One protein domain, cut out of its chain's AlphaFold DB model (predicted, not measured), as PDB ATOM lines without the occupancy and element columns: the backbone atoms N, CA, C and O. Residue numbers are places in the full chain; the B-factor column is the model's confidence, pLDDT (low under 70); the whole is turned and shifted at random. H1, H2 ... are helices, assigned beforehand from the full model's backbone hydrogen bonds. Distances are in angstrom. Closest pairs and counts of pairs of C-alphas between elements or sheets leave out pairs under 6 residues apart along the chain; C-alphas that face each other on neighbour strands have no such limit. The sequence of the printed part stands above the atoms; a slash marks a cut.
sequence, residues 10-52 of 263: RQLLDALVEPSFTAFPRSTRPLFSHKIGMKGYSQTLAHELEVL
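AT A GLANCE: This is residues 10 to 52 of the 263 residues of the protein "Phosphoglycerate mutase (2,3-diphosphoglycerate-independent)" of Holosporales bacterium (UniProt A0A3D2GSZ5). This domain has little regular structure: two short helices, H1 and H2, meet, and between them a long loop, residues 18 to 42, swings out in a wide arc and comes back. Past H2 the last residues fold back beside the loop's returning end, residues 50 to 51 pairing with 36 to 37. The printed part has 43 residues with two named helices, H1 then H2, and no named strand; its class is all helix, though named elements hold only 12 residues. It is compact, with a radius of gyration of the C-alphas of 10.2 A and spans of 30 by 21 by 14 A.

IN THESE COORDINATES: H1, residues 10 to 17, begins at C-alpha 10 (107.803, 141.554, 179.675) and measures 10.2 A. H2, residues 43 to 46, ends at C-alpha 46 (101.710, 135.942, 172.422) and measures 5.0 A.

HOW THE PARTS SIT: H1 and H2 touch; their closest C-alphas, of Asp 14 and Leu 45, are 6.9 A apart. Residues 36 to 37 pair with 50 to 51, parallel. In H1 every O i to N i+4 pair is within hydrogen-bond range; H2 is too short for such a pair.

THE WHOLE: The C-alphas farthest apart, of Pro 25 and Leu 52, are 30.1 A apart. The link from H1 to H2 is long, 25 residues. The printed part has no cut, and no printed residue is under 70 in pLDDT.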
ATOM      1  N   ARG A  10     108.770 140.868 180.543       93.44
ATOM      2  CA  ARG A  10     107.803 141.554 179.675       93.44
ATOM      3  C   ARG A  10     108.370 142.832 179.075       93.44
ATOM      4  O   ARG A  10     108.508 142.903 177.868       93.44
ATOM      5  N   GLN A  11     108.811 143.772 179.912       93.88
ATOM      6  CA  GLN A  11     109.281 145.084 179.449       93.88
ATOM      7  C   GLN A  11     110.462 144.985 178.472       93.88
ATOM      8  O   GLN A  11     110.496 145.694 177.468       93.88
ATOM      9  N   LEU A  12     111.416 144.087 178.746       94.81
ATOM     10  CA  LEU A  12     112.552 143.849 177.854       94.81
ATOM     11  C   LEU A  12     112.093 143.257 176.518       94.81
ATOM     12  O   LEU A  12     112.556 143.680 175.463       94.81
ATOM     13  N   LEU A  13     111.193 142.275 176.560       94.88
ATOM     14  CA  LEU A  13     110.675 141.638 175.357       94.88
ATOM     15  C   LEU A  13     109.822 142.600 174.538       94.88
ATOM     16  O   LEU A  13     110.064 142.704 173.344       94.88
ATOM     17  N   ASP A  14     108.924 143.360 175.160       94.06
ATOM     18  CA  ASP A  14     108.115 144.377 174.485       94.06
ATOM     19  C   ASP A  14     109.025 145.370 173.740       94.06
ATOM     20  O   ASP A  14     108.846 145.610 172.549       94.06
ATOM     21  N   ALA A  15     110.092 145.866 174.376       94.00
ATOM     22  CA  ALA A  15     111.035 146.772 173.717       94.00
ATOM     23  C   ALA A  15     111.720 146.149 172.480       94.00
ATOM     24  O   ALA A  15     111.923 146.828 171.466       94.00
ATOM     25  N   LEU A  16     112.077 144.863 172.558       93.50
ATOM     26  CA  LEU A  16     112.828 144.154 171.520       93.50
ATOM     27  C   LEU A  16     111.953 143.636 170.376       93.50
ATOM     28  O   LEU A  16     112.379 143.689 169.220       93.50
ATOM     29  N   VAL A  17     110.764 143.108 170.679       93.00
ATOM     30  CA  VAL A  17     109.968 142.336 169.718       93.00
ATOM     31  C   VAL A  17     108.667 143.007 169.304       93.00
ATOM     32  O   VAL A  17     108.282 142.792 168.161       93.00
ATOM     33  N   GLU A  18     108.040 143.856 170.125       92.56
ATOM     34  CA  GLU A  18     106.740 144.466 169.796       92.56
ATOM     35  C   GLU A  18     106.897 145.533 168.689       92.56
ATOM     36  O   GLU A  18     107.629 146.523 168.871       92.56
ATOM     37  N   PRO A  19     106.245 145.369 167.517       91.06
ATOM     38  CA  PRO A  19     106.289 146.359 166.446       91.06
ATOM     39  C   PRO A  19     105.841 147.744 166.913       91.06
ATOM     40  O   PRO A  19     106.522 148.730 166.625       91.06
ATOM     41  N   SER A  20     104.769 147.805 167.703       91.56
ATOM     42  CA  SER A  20     104.087 149.038 168.105       91.56
ATOM     43  C   SER A  20     104.613 149.628 169.417       91.56
ATOM     44  O   SER A  20     103.932 150.428 170.051       91.56
ATOM     45  N   PHE A  21     105.807 149.237 169.866       93.44
ATOM     46  CA  PHE A  21     106.362 149.712 171.132       93.44
ATOM     47  C   PHE A  21     106.644 151.223 171.111       93.44
ATOM     48  O   PHE A  21     107.399 151.707 170.261       93.44
ATOM     49  N   THR A  22     106.081 151.944 172.087       94.38
ATOM     50  CA  THR A  22     106.135 153.415 172.194       94.38
ATOM     51  C   THR A  22     106.641 153.946 173.536       94.38
ATOM     52  O   THR A  22     106.745 155.160 173.694       94.38
ATOM     53  N   ALA A  23     106.984 153.087 174.505       95.06
ATOM     54  CA  ALA A  23     107.349 153.558 175.848       95.06
ATOM     55  C   ALA A  23     108.645 154.393 175.872       95.06
ATOM     56  O   ALA A  23     108.847 155.187 176.787       95.06
ATOM     57  N   PHE A  24     109.508 154.239 174.861       95.69
ATOM     58  CA  PHE A  24     110.629 155.137 174.582       95.69
ATOM     59  C   PHE A  24     111.067 155.045 173.104       95.69
ATOM     60  O   PHE A  24     110.770 154.046 172.438       95.69
ATOM     61  N   PRO A  25     111.802 156.047 172.573       93.31
ATOM     62  CA  PRO A  25     112.331 156.008 171.210       93.31
ATOM     63  C   PRO A  25     113.359 154.887 171.027       93.31
ATOM     64  O   PRO A  25     114.337 154.796 171.769       93.31
ATOM     65  N   ARG A  26     113.176 154.055 170.000       91.12
ATOM     66  CA  ARG A  26     114.144 153.020 169.609       91.12
ATOM     67  C   ARG A  26     114.984 153.530 168.442       91.12
ATOM     68  O   ARG A  26     114.425 153.929 167.426       91.12
ATOM     69  N   SER A  27     116.309 153.495 168.568       86.94
ATOM     70  CA  SER A  27     117.219 153.862 167.471       86.94
ATOM     71  C   SER A  27     117.241 152.809 166.361       86.94
ATOM     72  O   SER A  27     117.337 153.148 165.187       86.94
ATOM     73  N   THR A  28     117.122 151.530 166.727       87.00
ATOM     74  CA  THR A  28     117.012 150.391 165.808       87.00
ATOM     75  C   THR A  28     116.116 149.313 166.417       87.00
ATOM     76  O   THR A  28     115.982 149.224 167.640       87.00
ATOM     77  N   ARG A  29     115.501 148.483 165.568       86.81
ATOM     78  CA  ARG A  29     114.785 147.271 165.983       86.81
ATOM     79  C   ARG A  29     115.535 146.053 165.438       86.81
ATOM     80  O   ARG A  29     115.633 145.933 164.216       86.81
ATOM     81  N   PRO A  30     116.057 145.162 166.297       87.38
ATOM     82  CA  PRO A  30     116.690 143.935 165.835       87.38
ATOM     83  C   PRO A  30     115.693 143.074 165.052       87.38
ATOM     84  O   PRO A  30     114.550 142.892 165.475       87.38
ATOM     85  N   LEU A  31     116.135 142.528 163.921       89.81
ATOM     86  CA  LEU A  31     115.379 141.535 163.166       89.81
ATOM     87  C   LEU A  31     115.864 140.151 163.585       89.81
ATOM     88  O   LEU A  31     116.975 139.741 163.255       89.81
ATOM     89  N   PHE A  32     115.038 139.450 164.353       92.50
ATOM     90  CA  PHE A  32     115.325 138.089 164.785       92.50
ATOM     91  C   PHE A  32     114.801 137.092 163.752       92.50
ATOM     92  O   PHE A  32     113.640 137.184 163.357       92.50
ATOM     93  N   SER A  33     115.618 136.106 163.374       93.38
ATOM     94  CA  SER A  33     115.170 135.001 162.514       93.38
ATOM     95  C   SER A  33     114.108 134.134 163.199       93.38
ATOM     96  O   SER A  33     113.200 133.651 162.538       93.38
ATOM     97  N   HIS A  34     114.200 133.975 164.527       93.56
ATOM     98  CA  HIS A  34     113.209 133.291 165.360       93.56
ATOM     99  C   HIS A  34     113.072 133.988 166.713       93.56
ATOM    100  O   HIS A  34     114.053 134.471 167.285       93.56
ATOM    101  N   LYS A  35     111.852 134.004 167.248       95.00
ATOM    102  CA  LYS A  35     111.520 134.625 168.529       95.00
ATOM    103  C   LYS A  35     110.825 133.590 169.410       95.00
ATOM    104  O   LYS A  35     109.647 133.322 169.229       95.00
ATOM    105  N   ILE A  36     111.566 132.998 170.348       95.62
ATOM    106  CA  ILE A  36     111.073 131.894 171.188       95.62
ATOM    107  C   ILE A  36     111.156 132.280 172.669       95.62
ATOM    108  O   ILE A  36     112.191 132.769 173.141       95.62
ATOM    109  N   GLY A  37     110.076 132.055 173.412       95.19
ATOM    110  CA  GLY A  37     109.986 132.185 174.865       95.19
ATOM    111  C   GLY A  37     109.847 130.830 175.563       95.19
ATOM    112  O   GLY A  37     109.200 129.920 175.054       95.19
ATOM    113  N   MET A  38     110.421 130.704 176.762       95.81
ATOM    114  CA  MET A  38     110.256 129.517 177.615       95.81
ATOM    115  C   MET A  38     108.783 129.301 178.010       95.81
ATOM    116  O   MET A  38     108.312 128.169 178.068       95.81
ATOM    117  N   LYS A  39     108.053 130.394 178.265       92.88
ATOM    118  CA  LYS A  39     106.628 130.436 178.627       92.88
ATOM    119  C   LYS A  39     105.928 131.575 177.882       92.88
ATOM    120  O   LYS A  39     106.590 132.467 177.356       92.88
ATOM    121  N   GLY A  40     104.596 131.563 177.871       90.94
ATOM    122  CA  GLY A  40     103.813 132.733 177.472       90.94
ATOM    123  C   GLY A  40     103.969 133.849 178.507       90.94
ATOM    124  O   GLY A  40     103.825 133.603 179.705       90.94
ATOM    125  N   TYR A  41     104.291 135.068 178.064       91.88
ATOM    126  CA  TYR A  41     104.605 136.173 178.977       91.88
ATOM    127  C   TYR A  41     103.489 137.216 179.093       91.88
ATOM    128  O   TYR A  41     103.259 137.716 180.195       91.88
ATOM    129  N   SER A  42     102.775 137.531 178.013       90.31
ATOM    130  CA  SER A  42     101.619 138.441 177.978       90.31
ATOM    131  C   SER A  42     100.791 138.184 176.713       90.31
ATOM    132  O   SER A  42     101.268 137.502 175.808       90.31
ATOM    133  N   GLN A  43      99.572 138.730 176.635       88.19
ATOM    134  CA  GLN A  43      98.761 138.670 175.409       88.19
ATOM    135  C   GLN A  43      99.446 139.397 174.244       88.19
ATOM    136  O   GLN A  43      99.499 138.860 173.146       88.19
ATOM    137  N   THR A  44     100.055 140.558 174.501       89.19
ATOM    138  CA  THR A  44     100.842 141.306 173.507       89.19
ATOM    139  C   THR A  44     101.958 140.441 172.921       89.19
ATOM    140  O   THR A  44     102.039 140.248 171.713       89.19
ATOM    141  N   LEU A  45     102.766 139.819 173.785       92.00
ATOM    142  CA  LEU A  45     103.890 138.985 173.359       92.00
ATOM    143  C   LEU A  45     103.462 137.638 172.766       92.00
ATOM    144  O   LEU A  45     104.280 136.994 172.114       92.00
ATOM    145  N   ALA A  46     102.213 137.203 172.965       90.50
ATOM    146  CA  ALA A  46     101.710 135.942 172.422       90.50
ATOM    147  C   ALA A  46     101.637 135.947 170.887       90.50
ATOM    148  O   ALA A  46     101.712 134.887 170.274       90.50
ATOM    149  N   HIS A  47     101.528 137.126 170.268       90.56
ATOM    150  CA  HIS A  47     101.567 137.279 168.811       90.56
ATOM    151  C   HIS A  47     102.995 137.348 168.256       90.56
ATOM    152  O   HIS A  47     103.218 137.102 167.073       90.56
ATOM    153  N   GLU A  48     103.968 137.674 169.108       92.69
ATOM    154  CA  GLU A  48     105.342 137.952 168.697       92.69
ATOM    155  C   GLU A  48     106.323 136.824 169.021       92.69
ATOM    156  O   GLU A  48     107.413 136.795 168.445       92.69
ATOM    157  N   LEU A  49     105.968 135.916 169.936       94.12
ATOM    158  CA  LEU A  49     106.826 134.837 170.416       94.12
ATOM    159  C   LEU A  49     106.175 133.466 170.221       94.12
ATOM    160  O   LEU A  49     105.057 133.227 170.671       94.12
ATOM    161  N   GLU A  50     106.937 132.525 169.676       95.38
ATOM    162  CA  GLU A  50     106.651 131.101 169.830       95.38
ATOM    163  C   GLU A  50     106.927 130.674 171.280       95.38
ATOM    164  O   GLU A  50     107.887 131.136 171.909       95.38
ATOM    165  N   VAL A  51     106.099 129.787 171.834       94.19
ATOM    166  CA  VAL A  51     106.197 129.351 173.234       94.19
ATOM    167  C   VAL A  51     106.638 127.895 173.301       94.19
ATOM    168  O   VAL A  51     105.944 127.015 172.803       94.19
ATOM    169  N   LEU A  52     107.761 127.638 173.976       94.75
ATOM    170  CA  LEU A  52     108.321 126.291 174.108       94.75
ATOM    171  C   LEU A  52     107.479 125.388 175.023       94.75
ATOM    172  O   LEU A  52     107.249 124.227 174.704       94.75
TER     173      LEU A  52